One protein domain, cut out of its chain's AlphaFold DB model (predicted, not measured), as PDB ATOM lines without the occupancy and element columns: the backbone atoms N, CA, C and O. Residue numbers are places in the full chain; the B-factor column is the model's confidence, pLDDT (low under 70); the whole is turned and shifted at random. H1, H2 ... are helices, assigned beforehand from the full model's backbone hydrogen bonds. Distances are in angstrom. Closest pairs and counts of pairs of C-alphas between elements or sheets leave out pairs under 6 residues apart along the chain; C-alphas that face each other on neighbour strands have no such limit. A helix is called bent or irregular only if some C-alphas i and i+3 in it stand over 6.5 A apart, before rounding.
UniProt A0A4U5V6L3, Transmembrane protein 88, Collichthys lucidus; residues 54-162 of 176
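AT A GLANCE: This is residues 54 to 162 of the 176 residues of the protein "Transmembrane protein 88" of Collichthys lucidus (UniProt A0A4U5V6L3). The model is a long rod of two long helices, H1 and H3, which run opposite ways beside each other; H1 has a sharp elbow, and its second arm H1b and the later part of its first arm H1a pack on H3. At one end of the rod the chain turns back through a loop that holds the short H2, with residues 103 to 109 sticking out; near the other end the short H4 meets H1a, and residues 54 to 60 of H1a stick out. The printed part has 109 residues with four named helices, in the order H1, H2, H3, H4, and no named strand; the class is all helix. It is extended, with a radius of gyration of the C-alphas of 22.3 A and spans of 69 by 29 by 15 A.

HOW THE PARTS SIT: H1, residues 54 to 101, was assigned as one helix by its hydrogen bonds but is bent: C-alphas 86 and 89 are 7.2 A apart, and its arms H1a, residues 54 to 86, and H1b, residues 89 to 101, stand at a steep tilt of 65 degrees. H2, residues 111 to 114, is close to but not clearly touching H1b, the closest C-alphas being those of Cys 100 and Cys 113, 5.7 A apart. H3, residues 119 to 150, touches H1b with residues 119 to 133 alone, at a shallow tilt of 25 degrees, opposite ways; the closest C-alphas, of Ala 90 and Gly 129, are 4.5 A apart. H3 has a kink of 33 degrees near residue 133 and is neither bent nor irregular, but only just: C-alphas 131 and 134 are 6.3 A apart. Residues 136 to 148 of H3 touch residues 75 to 86 of H1a, at a steep tilt of 40 degrees, opposite ways; the closest C-alphas, of Phe 83 and Ala 140, are 5.3 A apart. H4, residues 153 to 156, only just touches H1a, with 3 pairs of C-alphas within 8 A; the closest are those of Ile 71 and Cys 156, 7.3 A apart. H3 and H4 meet only through their link, and H2 is apart from H1a, H3 and H4. In H1a and H1b every O i to N i+4 pair is within hydrogen-bond range, in H3 25 of 28 are, and H2 and H4 are too short for such a pair.

IN THESE COORDINATES: H1a begins at C-alpha 54, (79.579, 52.645, 50.048), and is 47.5 A long; H1b is 17.9 A long. H3 runs 45.3 A from C-alpha 119 at (35.043, 25.776, 5.709) to C-alpha 150 at (44.278, 55.095, 39.044). H4 ends at C-alpha 156, (55.739, 54.167, 43.699).

THE WHOLE: The two C-alphas farthest apart, of Ser 54 and Asp 115, are 70.3 A apart. The printed part has no cut and no long link; the links from H2 to H3 and from H3 to H4 are tight, and that from H1 to H2 is short. The mean pLDDT of the printed part is 76.4, and it is under 70 at residues 54 to 57, 60 to 61, 102 to 117 and 150 to 162.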
ATOM      1  N   SER A  54      79.705  53.162  51.422       57.25
ATOM      2  CA  SER A  54      79.579  52.645  50.048       57.25
ATOM      3  C   SER A  54      78.582  51.491  49.942       57.25
ATOM      4  O   SER A  54      77.822  51.436  48.973       57.25
ATOM      5  N   LEU A  55      78.545  50.602  50.939       60.59
ATOM      6  CA  LEU A  55      77.633  49.460  50.961       60.59
ATOM      7  C   LEU A  55      76.175  49.902  51.142       60.59
ATOM      8  O   LEU A  55      75.314  49.409  50.420       60.59
ATOM      9  N   ASP A  56      75.907  50.891  51.997       66.06
ATOM     10  CA  ASP A  56      74.563  51.451  52.185       66.06
ATOM     11  C   ASP A  56      74.090  52.228  50.940       66.06
ATOM     12  O   ASP A  56      72.913  52.187  50.581       66.06
ATOM     13  N   CYS A  57      75.010  52.878  50.215       67.06
ATOM     14  CA  CYS A  57      74.718  53.545  48.941       67.06
ATOM     15  C   CYS A  57      74.354  52.535  47.837       67.06
ATOM     16  O   CYS A  57      73.345  52.696  47.143       67.06
ATOM     17  N   TRP A  58      75.129  51.452  47.713       74.25
ATOM     18  CA  TRP A  58      74.836  50.362  46.781       74.25
ATOM     19  C   TRP A  58      73.533  49.640  47.145       74.25
ATOM     20  O   TRP A  58      72.679  49.462  46.277       74.25
ATOM     21  N   ALA A  59      73.326  49.311  48.423       72.19
ATOM     22  CA  ALA A  59      72.099  48.691  48.911       72.19
ATOM     23  C   ALA A  59      70.870  49.571  48.641       72.19
ATOM     24  O   ALA A  59      69.869  49.069  48.136       72.19
ATOM     25  N   CYS A  60      70.950  50.882  48.891       69.62
ATOM     26  CA  CYS A  60      69.877  51.831  48.580       69.62
ATOM     27  C   CYS A  60      69.561  51.867  47.073       69.62
ATOM     28  O   CYS A  60      68.397  51.768  46.682       69.62
ATOM     29  N   SER A  61      70.587  51.914  46.216       68.81
ATOM     30  CA  SER A  61      70.426  51.860  44.755       68.81
ATOM     31  C   SER A  61      69.777  50.550  44.281       68.81
ATOM     32  O   SER A  61      68.841  50.567  43.475       68.81
ATOM     33  N   VAL A  62      70.205  49.408  44.831       76.31
ATOM     34  CA  VAL A  62      69.634  48.084  44.534       76.31
ATOM     35  C   VAL A  62      68.195  47.969  45.039       76.31
ATOM     36  O   VAL A  62      67.348  47.487  44.297       76.31
ATOM     37  N   LEU A  63      67.880  48.456  46.243       77.88
ATOM     38  CA  LEU A  63      66.524  48.462  46.808       77.88
ATOM     39  C   LEU A  63      65.560  49.312  45.970       77.88
ATOM     40  O   LEU A  63      64.471  48.846  45.642       77.88
ATOM     41  N   VAL A  64      65.968  50.516  45.555       75.38
ATOM     42  CA  VAL A  64      65.171  51.366  44.649       75.38
ATOM     43  C   VAL A  64      64.991  50.692  43.286       75.38
ATOM     44  O   VAL A  64      63.887  50.682  42.745       75.38
ATOM     45  N   THR A  65      66.040  50.070  42.744       77.06
ATOM     46  CA  THR A  65      65.964  49.341  41.468       77.06
ATOM     47  C   THR A  65      65.043  48.122  41.567       77.06
ATOM     48  O   THR A  65      64.204  47.922  40.693       77.06
ATOM     49  N   ALA A  66      65.126  47.345  42.648       76.81
ATOM     50  CA  ALA A  66      64.261  46.199  42.910       76.81
ATOM     51  C   ALA A  66      62.798  46.624  43.087       76.81
ATOM     52  O   ALA A  66      61.913  46.024  42.482       76.81
ATOM     53  N   GLN A  67      62.538  47.704  43.829       80.50
ATOM     54  CA  GLN A  67      61.201  48.280  43.976       80.50
ATOM     55  C   GLN A  67      60.628  48.706  42.615       80.50
ATOM     56  O   GLN A  67      59.503  48.338  42.278       80.50
ATOM     57  N   ASN A  68      61.417  49.407  41.797       77.44
ATOM     58  CA  ASN A  68      61.037  49.811  40.442       77.44
ATOM     59  C   ASN A  68      60.771  48.601  39.527       77.44
ATOM     60  O   ASN A  68      59.802  48.613  38.770       77.44
ATOM     61  N   MET A  69      61.572  47.536  39.631       78.19
ATOM     62  CA  MET A  69      61.368  46.280  38.897       78.19
ATOM     63  C   MET A  69      60.105  45.538  39.350       78.19
ATOM     64  O   MET A  69      59.372  45.037  38.504       78.19
ATOM     65  N   ILE A  70      59.792  45.512  40.648       83.31
ATOM     66  CA  ILE A  70      58.545  44.933  41.176       83.31
ATOM     67  C   ILE A  70      57.331  45.711  40.655       83.31
ATOM     68  O   ILE A  70      56.368  45.107  40.191       83.31
ATOM     69  N   ILE A  71      57.385  47.047  40.654       81.06
ATOM     70  CA  ILE A  71      56.320  47.892  40.090       81.06
ATOM     71  C   ILE A  71      56.179  47.637  38.585       81.06
ATOM     72  O   ILE A  71      55.058  47.477  38.100       81.06
ATOM     73  N   ALA A  72      57.287  47.559  37.846       80.06
ATOM     74  CA  ALA A  72      57.278  47.252  36.417       80.06
ATOM     75  C   ALA A  72      56.686  45.861  36.134       80.06
ATOM     76  O   ALA A  72      55.845  45.737  35.245       80.06
ATOM     77  N   LEU A  73      57.042  44.839  36.921       85.75
ATOM     78  CA  LEU A  73      56.486  43.486  36.819       85.75
ATOM     79  C   LEU A  73      54.987  43.457  37.118       85.75
ATOM     80  O   LEU A  73      54.231  42.914  36.319       85.75
ATOM     81  N   ILE A  74      54.534  44.078  38.211       85.69
ATOM     82  CA  ILE A  74      53.106  44.150  38.561       85.69
ATOM     83  C   ILE A  74      52.312  44.829  37.441       85.69
ATOM     84  O   ILE A  74      51.231  44.365  37.094       85.69
ATOM     85  N   ASN A  75      52.848  45.886  36.828       83.88
ATOM     86  CA  ASN A  75      52.156  46.594  35.752       83.88
ATOM     87  C   ASN A  75      52.237  45.887  34.399       83.88
ATOM     88  O   ASN A  75      51.257  45.910  33.661       83.88
ATOM     89  N   GLY A  76      53.338  45.196  34.100       84.75
ATOM     90  CA  GLY A  76      53.436  44.295  32.952       84.75
ATOM     91  C   GLY A  76      52.460  43.123  33.065       84.75
ATOM     92  O   GLY A  76      51.768  42.810  32.099       84.75
ATOM     93  N   LEU A  77      52.328  42.529  34.255       88.69
ATOM     94  CA  LEU A  77      51.337  41.492  34.553       88.69
ATOM     95  C   LEU A  77      49.910  42.036  34.456       88.69
ATOM     96  O   LEU A  77      49.077  41.422  33.801       88.69
ATOM     97  N   LEU A  78      49.624  43.198  35.046       87.50
ATOM     98  CA  LEU A  78      48.295  43.810  35.002       87.50
ATOM     99  C   LEU A  78      47.892  44.197  33.572       87.50
ATOM    100  O   LEU A  78      46.757  43.948  33.171       87.50
ATOM    101  N   ALA A  79      48.824  44.736  32.779       87.25
ATOM    102  CA  ALA A  79      48.633  44.950  31.348       87.25
ATOM    103  C   ALA A  79      48.365  43.622  30.630       87.25
ATOM    104  O   ALA A  79      47.342  43.494  29.968       87.25
ATOM    105  N   SER A  80      49.227  42.619  30.809       88.00
ATOM    106  CA  SER A  80      49.095  41.294  30.189       88.00
ATOM    107  C   SER A  80      47.750  40.630  30.507       88.00
ATOM    108  O   SER A  80      47.094  40.122  29.605       88.00
ATOM    109  N   VAL A  81      47.275  40.714  31.752       91.69
ATOM    110  CA  VAL A  81      45.967  40.188  32.171       91.69
ATOM    111  C   VAL A  81      44.813  40.979  31.547       91.69
ATOM    112  O   VAL A  81      43.888  40.370  31.018       91.69
ATOM    113  N   VAL A  82      44.857  42.318  31.550       91.06
ATOM    114  CA  VAL A  82      43.797  43.156  30.949       91.06
ATOM    115  C   VAL A  82      43.716  42.952  29.435       91.06
ATOM    116  O   VAL A  82      42.631  42.702  28.911       91.06
ATOM    117  N   PHE A  83      44.849  43.013  28.733       91.12
ATOM    118  CA  PHE A  83      44.914  42.734  27.299       91.12
ATOM    119  C   PHE A  83      44.521  41.287  27.008       91.12
ATOM    120  O   PHE A  83      43.704  41.062  26.125       91.12
ATOM    121  N   GLY A  84      45.030  40.320  27.774       90.44
ATOM    122  CA  GLY A  84      44.704  38.906  27.635       90.44
ATOM    123  C   GLY A  84      43.204  38.652  27.735       90.44
ATOM    124  O   GLY A  84      42.624  38.141  26.784       90.44
ATOM    125  N   ILE A  85      42.548  39.071  28.822       93.00
ATOM    126  CA  ILE A  85      41.100  38.876  29.025       93.00
ATOM    127  C   ILE A  85      40.280  39.537  27.906       93.00
ATOM    128  O   ILE A  85      39.349  38.922  27.393       93.00
ATOM    129  N   ILE A  86      40.632  40.760  27.492       92.56
ATOM    130  CA  ILE A  86      39.881  41.494  26.461       92.56
ATOM    131  C   ILE A  86      40.107  40.902  25.061       92.56
ATOM    132  O   ILE A  86      39.155  40.800  24.293       92.56
ATOM    133  N   LEU A  87      41.332  40.484  24.719       91.56
ATOM    134  CA  LEU A  87      41.648  39.881  23.419       91.56
ATOM    135  C   LEU A  87      41.283  38.392  23.341       91.56
ATOM    136  O   LEU A  87      41.127  37.898  22.228       91.56
ATOM    137  N   THR A  88      41.114  37.688  24.471       92.19
ATOM    138  CA  THR A  88      40.775  36.249  24.537       92.19
ATOM    139  C   THR A  88      39.724  35.824  23.506       92.19
ATOM    140  O   THR A  88      40.045  34.929  22.730       92.19
ATOM    141  N   PRO A  89      38.520  36.432  23.416       89.12
ATOM    142  CA  PRO A  89      37.512  36.008  22.440       89.12
ATOM    143  C   PRO A  89      37.970  36.143  20.978       89.12
ATOM    144  O   PRO A  89      37.758  35.229  20.189       89.12
ATOM    145  N   ALA A  90      38.637  37.240  20.604       92.44
ATOM    146  CA  ALA A  90      39.164  37.384  19.245       92.44
ATOM    147  C   ALA A  90      40.294  36.378  18.976       92.44
ATOM    148  O   ALA A  90      40.343  35.769  17.910       92.44
ATOM    149  N   LEU A  91      41.176  36.164  19.957       89.75
ATOM    150  CA  LEU A  91      42.295  35.239  19.838       89.75
ATOM    151  C   LEU A  91      41.817  33.786  19.718       89.75
ATOM    152  O   LEU A  91      42.339  33.060  18.881       89.75
ATOM    153  N   THR A  92      40.802  33.363  20.479       89.62
ATOM    154  CA  THR A  92      40.228  32.014  20.351       89.62
ATOM    155  C   THR A  92      39.543  31.820  19.003       89.62
ATOM    156  O   THR A  92      39.807  30.811  18.357       89.62
ATOM    157  N   MET A  93      38.745  32.784  18.523       89.25
ATOM    158  CA  MET A  93      38.133  32.716  17.184       89.25
ATOM    159  C   MET A  93      39.193  32.614  16.076       89.25
ATOM    160  O   MET A  93      39.046  31.798  15.169       89.25
ATOM    161  N   ILE A  94      40.289  33.373  16.183       89.88
ATOM    162  CA  ILE A  94      41.413  33.309  15.238       89.88
ATOM    163  C   ILE A  94      42.131  31.952  15.315       89.88
ATOM    164  O   ILE A  94      42.389  31.340  14.281       89.88
ATOM    165  N   ILE A  95      42.432  31.454  16.520       87.19
ATOM    166  CA  ILE A  95      43.113  30.166  16.729       87.19
ATOM    167  C   ILE A  95      42.263  29.012  16.183       87.19
ATOM    168  O   ILE A  95      42.776  28.224  15.396       87.19
ATOM    169  N   PHE A  96      40.973  28.925  16.524       83.44
ATOM    170  CA  PHE A  96      40.087  27.884  15.987       83.44
ATOM    171  C   PHE A  96      39.906  28.003  14.473       83.44
ATOM    172  O   PHE A  96      39.982  26.993  13.778       83.44
ATOM    173  N   GLY A  97      39.754  29.227  13.955       84.38
ATOM    174  CA  GLY A  97      39.715  29.487  12.519       84.38
ATOM    175  C   GLY A  97      40.952  28.941  11.805       84.38
ATOM    176  O   GLY A  97      40.813  28.218  10.826       84.38
ATOM    177  N   PHE A  98      42.159  29.190  12.326       83.69
ATOM    178  CA  PHE A  98      43.391  28.636  11.758       83.69
ATOM    179  C   PHE A  98      43.542  27.126  11.971       83.69
ATOM    180  O   PHE A  98      44.039  26.466  11.067       83.69
ATOM    181  N   LEU A  99      43.131  26.560  13.107       80.19
ATOM    182  CA  LEU A  99      43.259  25.118  13.367       80.19
ATOM    183  C   LEU A  99      42.309  24.269  12.513       80.19
ATOM    184  O   LEU A  99      42.700  23.181  12.101       80.19
ATOM    185  N   CYS A 100      41.092  24.747  12.236       75.19
ATOM    186  CA  CYS A 100      40.156  24.033  11.366       75.19
ATOM    187  C   CYS A 100      40.402  24.336   9.869       75.19
ATOM    188  O   CYS A 100      40.325  23.419   9.059       75.19
ATOM    189  N   HIS A 101      40.779  25.569   9.489       76.75
ATOM    190  CA  HIS A 101      41.093  25.921   8.089       76.75
ATOM    191  C   HIS A 101      42.476  25.427   7.629       76.75
ATOM    192  O   HIS A 101      42.679  25.108   6.459       76.75
ATOM    193  N   SER A 102      43.485  25.418   8.505       66.38
ATOM    194  CA  SER A 102      44.813  24.904   8.163       66.38
ATOM    195  C   SER A 102      44.821  23.397   8.391       66.38
ATOM    196  O   SER A 102      45.043  22.923   9.503       66.38
ATOM    197  N   THR A 103      44.565  22.645   7.318       58.34
ATOM    198  CA  THR A 103      44.420  21.178   7.267       58.34
ATOM    199  C   THR A 103      45.738  20.423   7.534       58.34
ATOM    200  O   THR A 103      46.172  19.578   6.756       58.34
ATOM    201  N   VAL A 104      46.414  20.737   8.641       52.25
ATOM    202  CA  VAL A 104      47.709  20.162   9.047       52.25
ATOM    203  C   VAL A 104      47.528  18.855   9.836       52.25
ATOM    204  O   VAL A 104      48.489  18.123  10.063       52.25
ATOM    205  N   GLN A 105      46.293  18.509  10.215       51.28
ATOM    206  CA  GLN A 105      45.972  17.257  10.898       51.28
ATOM    207  C   GLN A 105      45.313  16.266   9.917       51.28
ATOM    208  O   GLN A 105      44.219  16.536   9.420       51.28
ATOM    209  N   PRO A 106      45.950  15.121   9.603       50.28
ATOM    210  CA  PRO A 106      45.445  14.203   8.586       50.28
ATOM    211  C   PRO A 106      44.181  13.464   9.056       50.28
ATOM    212  O   PRO A 106      44.252  12.609   9.934       50.28
ATOM    213  N   HIS A 107      43.041  13.793   8.435       49.12
ATOM    214  CA  HIS A 107      41.856  12.945   8.209       49.12
ATOM    215  C   HIS A 107      41.561  11.828   9.244       49.12
ATOM    216  O   HIS A 107      41.465  10.661   8.862       49.12
ATOM    217  N   GLY A 108      41.380  12.135  10.540       53.22
ATOM    218  CA  GLY A 108      40.990  11.058  11.471       53.22
ATOM    219  C   GLY A 108      40.722  11.320  12.957       53.22
ATOM    220  O   GLY A 108      40.234  10.399  13.603       53.22
ATOM    221  N   THR A 109      41.033  12.484  13.549       49.12
ATOM    222  CA  THR A 109      41.029  12.607  15.036       49.12
ATOM    223  C   THR A 109      40.447  13.894  15.640       49.12
ATOM    224  O   THR A 109      40.584  14.108  16.843       49.12
ATOM    225  N   SER A 110      39.752  14.736  14.867       53.56
ATOM    226  CA  SER A 110      39.081  15.947  15.378       53.56
ATOM    227  C   SER A 110      37.577  15.906  15.093       53.56
ATOM    228  O   SER A 110      37.114  16.396  14.069       53.56
ATOM    229  N   VAL A 111      36.804  15.341  16.027       56.47
ATOM    230  CA  VAL A 111      35.324  15.383  15.991       56.47
ATOM    231  C   VAL A 111      34.814  16.834  16.096       56.47
ATOM    232  O   VAL A 111      33.750  17.165  15.592       56.47
ATOM    233  N   TYR A 112      35.603  17.730  16.701       57.88
ATOM    234  CA  TYR A 112      35.197  19.107  16.994       57.88
ATOM    235  C   TYR A 112      35.177  20.064  15.790       57.88
ATOM    236  O   TYR A 112      34.332  20.955  15.773       57.88
ATOM    237  N   CYS A 113      36.075  19.922  14.803       61.00
ATOM    238  CA  CYS A 113      36.011  20.776  13.603       61.00
ATOM    239  C   CYS A 113      34.897  20.308  12.650       61.00
ATOM    240  O   CYS A 113      34.127  21.131  12.170       61.00
ATOM    241  N   SER A 114      34.779  18.998  12.399       55.97
ATOM    242  CA  SER A 114      33.936  18.475  11.309       55.97
ATOM    243  C   SER A 114      32.426  18.452  11.583       55.97
ATOM    244  O   SER A 114      31.665  18.499  10.624       55.97
ATOM    245  N   ASP A 115      31.983  18.387  12.844       58.41
ATOM    246  CA  ASP A 115      30.546  18.385  13.196       58.41
ATOM    247  C   ASP A 115      29.974  19.797  13.451       58.41
ATOM    248  O   ASP A 115      28.759  19.974  13.516       58.41
ATOM    249  N   LEU A 116      30.835  20.809  13.637       59.00
ATOM    250  CA  LEU A 116      30.415  22.126  14.134       59.00
ATOM    251  C   LEU A 116      30.811  23.310  13.238       59.00
ATOM    252  O   LEU A 116      30.153  24.349  13.314       59.00
ATOM    253  N   LEU A 117      31.863  23.194  12.416       66.12
ATOM    254  CA  LEU A 117      32.356  24.292  11.581       66.12
ATOM    255  C   LEU A 117      32.748  23.855  10.158       66.12
ATOM    256  O   LEU A 117      33.826  23.319   9.918       66.12
ATOM    257  N   ASP A 118      31.887  24.203   9.203       70.31
ATOM    258  CA  ASP A 118      32.156  24.177   7.759       70.31
ATOM    259  C   ASP A 118      33.286  25.156   7.361       70.31
ATOM    260  O   ASP A 118      33.518  26.158   8.052       70.31
ATOM    261  N   ASP A 119      33.958  24.925   6.228       77.31
ATOM    262  CA  ASP A 119      35.043  25.776   5.709       77.31
ATOM    263  C   ASP A 119      34.652  27.264   5.634       77.31
ATOM    264  O   ASP A 119      35.419  28.146   6.042       77.31
ATOM    265  N   GLY A 120      33.424  27.567   5.195       79.31
ATOM    266  CA  GLY A 120      32.912  28.939   5.135       79.31
ATOM    267  C   GLY A 120      32.789  29.591   6.515       79.31
ATOM    268  O   GLY A 120      33.031  30.792   6.668       79.31
ATOM    269  N   SER A 121      32.480  28.802   7.547       81.38
ATOM    270  CA  SER A 121      32.403  29.275   8.932       81.38
ATOM    271  C   SER A 121      33.785  29.497   9.556       81.38
ATOM    272  O   SER A 121      33.959  30.449  10.317       81.38
ATOM    273  N   CYS A 122      34.796  28.709   9.172       82.12
ATOM    274  CA  CYS A 122      36.183  28.918   9.595       82.12
ATOM    275  C   CYS A 122      36.737  30.247   9.061       82.12
ATOM    276  O   CYS A 122      37.319  31.030   9.815       82.12
ATOM    277  N   VAL A 123      36.489  30.553   7.781       87.12
ATOM    278  CA  VAL A 123      36.838  31.856   7.188       87.12
ATOM    279  C   VAL A 123      36.066  32.992   7.870       87.12
ATOM    280  O   VAL A 123      36.653  34.030   8.179       87.12
ATOM    281  N   ALA A 124      34.780  32.796   8.182       89.06
ATOM    282  CA  ALA A 124      33.993  33.781   8.922       89.06
ATOM    283  C   ALA A 124      34.552  34.044  10.335       89.06
ATOM    284  O   ALA A 124      34.660  35.209  10.722       89.06
ATOM    285  N   LEU A 125      34.973  33.013  11.084       88.38
ATOM    286  CA  LEU A 125      35.635  33.183  12.386       88.38
ATOM    287  C   LEU A 125      36.935  33.982  12.275       88.38
ATOM    288  O   LEU A 125      37.162  34.867  13.099       88.38
ATOM    289  N   LEU A 126      37.768  33.705  11.264       89.69
ATOM    290  CA  LEU A 126      38.996  34.468  11.021       89.69
ATOM    291  C   LEU A 126      38.674  35.943  10.752       89.69
ATOM    292  O   LEU A 126      39.196  36.819  11.440       89.69
ATOM    293  N   VAL A 127      37.782  36.230   9.799       92.62
ATOM    294  CA  VAL A 127      37.408  37.604   9.424       92.62
ATOM    295  C   VAL A 127      36.799  38.356  10.609       92.62
ATOM    296  O   VAL A 127      37.237  39.465  10.912       92.62
ATOM    297  N   VAL A 128      35.843  37.759  11.326       91.56
ATOM    298  CA  VAL A 128      35.231  38.369  12.519       91.56
ATOM    299  C   VAL A 128      36.268  38.564  13.628       91.56
ATOM    300  O   VAL A 128      36.308  39.630  14.236       91.56
ATOM    301  N   GLY A 129      37.161  37.597  13.849       90.44
ATOM    302  CA  GLY A 129      38.256  37.703  14.811       90.44
ATOM    303  C   GLY A 129      39.196  38.874  14.513       90.44
ATOM    304  O   GLY A 129      39.474  39.675  15.406       90.44
ATOM    305  N   PHE A 130      39.625  39.048  13.258       91.44
ATOM    306  CA  PHE A 130      40.449  40.192  12.842       91.44
ATOM    307  C   PHE A 130      39.701  41.532  12.929       91.44
ATOM    308  O   PHE A 130      40.283  42.527  13.367       91.44
ATOM    309  N   LEU A 131      38.411  41.570  12.573       93.94
ATOM    310  CA  LEU A 131      37.572  42.767  12.716       93.94
ATOM    311  C   LEU A 131      37.372  43.167  14.186       93.94
ATOM    312  O   LEU A 131      37.339  44.359  14.487       93.94
ATOM    313  N   LEU A 132      37.275  42.198  15.101       91.25
ATOM    314  CA  LEU A 132      37.166  42.433  16.543       91.25
ATOM    315  C   LEU A 132      38.515  42.750  17.205       91.25
ATOM    316  O   LEU A 132      38.535  43.475  18.197       91.25
ATOM    317  N   LEU A 133      39.640  42.277  16.662       91.12
ATOM    318  CA  LEU A 133      40.972  42.488  17.240       91.12
ATOM    319  C   LEU A 133      41.303  43.979  17.419       91.12
ATOM    320  O   LEU A 133      41.739  44.389  18.495       91.12
ATOM    321  N   THR A 134      41.050  44.802  16.398       92.31
ATOM    322  CA  THR A 134      41.322  46.252  16.429       92.31
ATOM    323  C   THR A 134      40.531  46.998  17.522       92.31
ATOM    324  O   THR A 134      41.165  47.649  18.356       92.31
ATOM    325  N   PRO A 135      39.183  46.925  17.597       91.44
ATOM    326  CA  PRO A 135      38.427  47.592  18.656       91.44
ATOM    327  C   PRO A 135      38.708  47.016  20.053       91.44
ATOM    328  O   PRO A 135      38.751  47.790  21.009       91.44
ATOM    329  N   LEU A 136      38.968  45.709  20.195       90.38
ATOM    330  CA  LEU A 136      39.376  45.111  21.477       90.38
ATOM    331  C   LEU A 136      40.743  45.631  21.936       90.38
ATOM    332  O   LEU A 136      40.911  45.925  23.117       90.38
ATOM    333  N   LEU A 137      41.701  45.819  21.026       90.25
ATOM    334  CA  LEU A 137      43.015  46.385  21.340       90.25
ATOM    335  C   LEU A 137      42.918  47.858  21.765       90.25
ATOM    336  O   LEU A 137      43.556  48.260  22.740       90.25
ATOM    337  N   VAL A 138      42.068  48.653  21.106       94.44
ATOM    338  CA  VAL A 138      41.768  50.038  21.522       94.44
ATOM    339  C   VAL A 138      41.077  50.069  22.890       94.44
ATOM    340  O   VAL A 138      41.443  50.881  23.742       94.44
ATOM    341  N   LEU A 139      40.120  49.170  23.139       90.94
ATOM    342  CA  LEU A 139      39.430  49.050  24.426       90.94
ATOM    343  C   LEU A 139      40.389  48.635  25.552       90.94
ATOM    344  O   LEU A 139      40.356  49.233  26.627       90.94
ATOM    345  N   ALA A 140      41.276  47.670  25.299       89.31
ATOM    346  CA  ALA A 140      42.296  47.221  26.242       89.31
ATOM    347  C   ALA A 140      43.293  48.335  26.575       89.31
ATOM    348  O   ALA A 140      43.565  48.578  27.752       89.31
ATOM    349  N   LEU A 141      43.759  49.089  25.573       89.12
ATOM    350  CA  LEU A 141      44.602  50.264  25.794       89.12
ATOM    351  C   LEU A 141      43.862  51.346  26.595       89.12
ATOM    352  O   LEU A 141      44.429  51.912  27.525       89.12
ATOM    353  N   ALA A 142      42.590  51.619  26.296       90.62
ATOM    354  CA  ALA A 142      41.791  52.593  27.039       90.62
ATOM    355  C   ALA A 142      41.557  52.170  28.502       90.62
ATOM    356  O   ALA A 142      41.646  53.010  29.404       90.62
ATOM    357  N   ALA A 143      41.298  50.883  28.748       87.50
ATOM    358  CA  ALA A 143      41.170  50.303  30.083       87.50
ATOM    359  C   ALA A 143      42.498  50.385  30.852       87.50
ATOM    360  O   ALA A 143      42.530  50.941  31.951       87.50
ATOM    361  N   TYR A 144      43.604  49.950  30.243       85.38
ATOM    362  CA  TYR A 144      44.946  50.051  30.816       85.38
ATOM    363  C   TYR A 144      45.332  51.505  31.123       85.38
ATOM    364  O   TYR A 144      45.762  51.806  32.231       85.38
ATOM    365  N   CYS A 145      45.082  52.451  30.214       83.44
ATOM    366  CA  CYS A 145      45.349  53.874  30.436       83.44
ATOM    367  C   CYS A 145      44.480  54.495  31.543       83.44
ATOM    368  O   CYS A 145      44.884  55.485  32.152       83.44
ATOM    369  N   ARG A 146      43.275  53.980  31.822       84.44
ATOM    370  CA  ARG A 146      42.496  54.373  33.016       84.44
ATOM    371  C   ARG A 146      43.106  53.769  34.280       84.44
ATOM    372  O   ARG A 146      43.300  54.482  35.260       84.44
ATOM    373  N   LEU A 147      43.466  52.491  34.227       76.06
ATOM    374  CA  LEU A 147      44.011  51.727  35.343       76.06
ATOM    375  C   LEU A 147      45.380  52.269  35.794       76.06
ATOM    376  O   LEU A 147      45.543  52.605  36.960       76.06
ATOM    377  N   ALA A 148      46.312  52.503  34.868       76.00
ATOM    378  CA  ALA A 148      47.624  53.099  35.138       76.00
ATOM    379  C   ALA A 148      47.540  54.513  35.753       76.00
ATOM    380  O   ALA A 148      48.379  54.883  36.575       76.00
ATOM    381  N   ARG A 149      46.505  55.297  35.407       76.50
ATOM    382  CA  ARG A 149      46.216  56.586  36.065       76.50
ATOM    383  C   ARG A 149      45.680  56.400  37.489       76.50
ATOM    384  O   ARG A 149      46.090  57.139  38.377       76.50
ATOM    385  N   HIS A 150      44.815  55.411  37.716       66.75
ATOM    386  CA  HIS A 150      44.278  55.095  39.044       66.75
ATOM    387  C   HIS A 150      45.319  54.504  40.005       66.75
ATOM    388  O   HIS A 150      45.312  54.865  41.178       66.75
ATOM    389  N   LEU A 151      46.225  53.643  39.531       62.53
ATOM    390  CA  LEU A 151      47.280  53.044  40.362       62.53
ATOM    391  C   LEU A 151      48.439  54.010  40.675       62.53
ATOM    392  O   LEU A 151      49.345  53.628  41.409       62.53
ATOM    393  N   GLN A 152      48.437  55.232  40.126       60.66
ATOM    394  CA  GLN A 152      49.441  56.273  40.389       60.66
ATOM    395  C   GLN A 152      50.896  55.758  40.351       60.66
ATOM    396  O   GLN A 152      51.690  56.075  41.231       60.66
ATOM    397  N   LEU A 153      51.274  54.979  39.328       53.22
ATOM    398  CA  LEU A 153      52.587  54.303  39.243       53.22
ATOM    399  C   LEU A 153      53.782  55.225  39.542       53.22
ATOM    400  O   LEU A 153      54.750  54.800  40.170       53.22
ATOM    401  N   GLY A 154      53.699  56.494  39.128       51.22
ATOM    402  CA  GLY A 154      54.721  57.516  39.374       51.22
ATOM    403  C   GLY A 154      54.927  57.914  40.845       51.22
ATOM    404  O   GLY A 154      55.916  58.573  41.136       51.22
ATOM    405  N   MET A 155      54.043  57.516  41.766       51.38
ATOM    406  CA  MET A 155      54.215  57.679  43.219       51.38
ATOM    407  C   MET A 155      54.982  56.513  43.858       51.38
ATOM    408  O   MET A 155      55.575  56.688  44.920       51.38
ATOM    409  N   CYS A 156      54.993  55.334  43.220       51.47
ATOM    410  CA  CYS A 156      55.739  54.167  43.699       51.47
ATOM    411  C   CYS A 156      57.173  54.118  43.151       51.47
ATOM    412  O   CYS A 156      58.047  53.536  43.793       51.47
ATOM    413  N   PHE A 157      57.448  54.764  42.011       53.59
ATOM    414  CA  PHE A 157      58.817  55.133  41.649       53.59
ATOM    415  C   PHE A 157      59.328  56.144  42.673       53.59
ATOM    416  O   PHE A 157      58.993  57.323  42.591       53.59
ATOM    417  N   ILE A 158      60.135  55.686  43.634       59.00
ATOM    418  CA  ILE A 158      60.771  56.547  44.637       59.00
ATOM    419  C   ILE A 158      61.589  57.605  43.879       59.00
ATOM    420  O   ILE A 158      62.594  57.256  43.251       59.00
ATOM    421  N   PRO A 159      61.190  58.892  43.895       53.81
ATOM    422  CA  PRO A 159      61.897  59.897  43.128       53.81
ATOM    423  C   PRO A 159      63.229  60.163  43.825       53.81
ATOM    424  O   PRO A 159      63.272  60.702  44.933       53.81
ATOM    425  N   TYR A 160      64.325  59.806  43.152       50.19
ATOM    426  CA  TYR A 160      65.702  59.993  43.627       50.19
ATOM    427  C   TYR A 160      65.978  61.450  44.058       50.19
ATOM    428  O   TYR A 160      66.787  61.716  44.940       50.19
ATOM    429  N   SER A 161      65.218  62.403  43.514       52.03
ATOM    430  CA  SER A 161      65.182  63.822  43.883       52.03
ATOM    431  C   SER A 161      64.691  64.139  45.309       52.03
ATOM    432  O   SER A 161      64.854  65.276  45.746       52.03
ATOM    433  N   ARG A 162      64.138  63.181  46.074       50.91
ATOM    434  CA  ARG A 162      63.912  63.333  47.531       50.91
ATOM    435  C   ARG A 162      64.993  62.686  48.401       50.91
ATOM    436  O   ARG A 162      65.006  62.954  49.601       50.91
TER     437      ARG A 162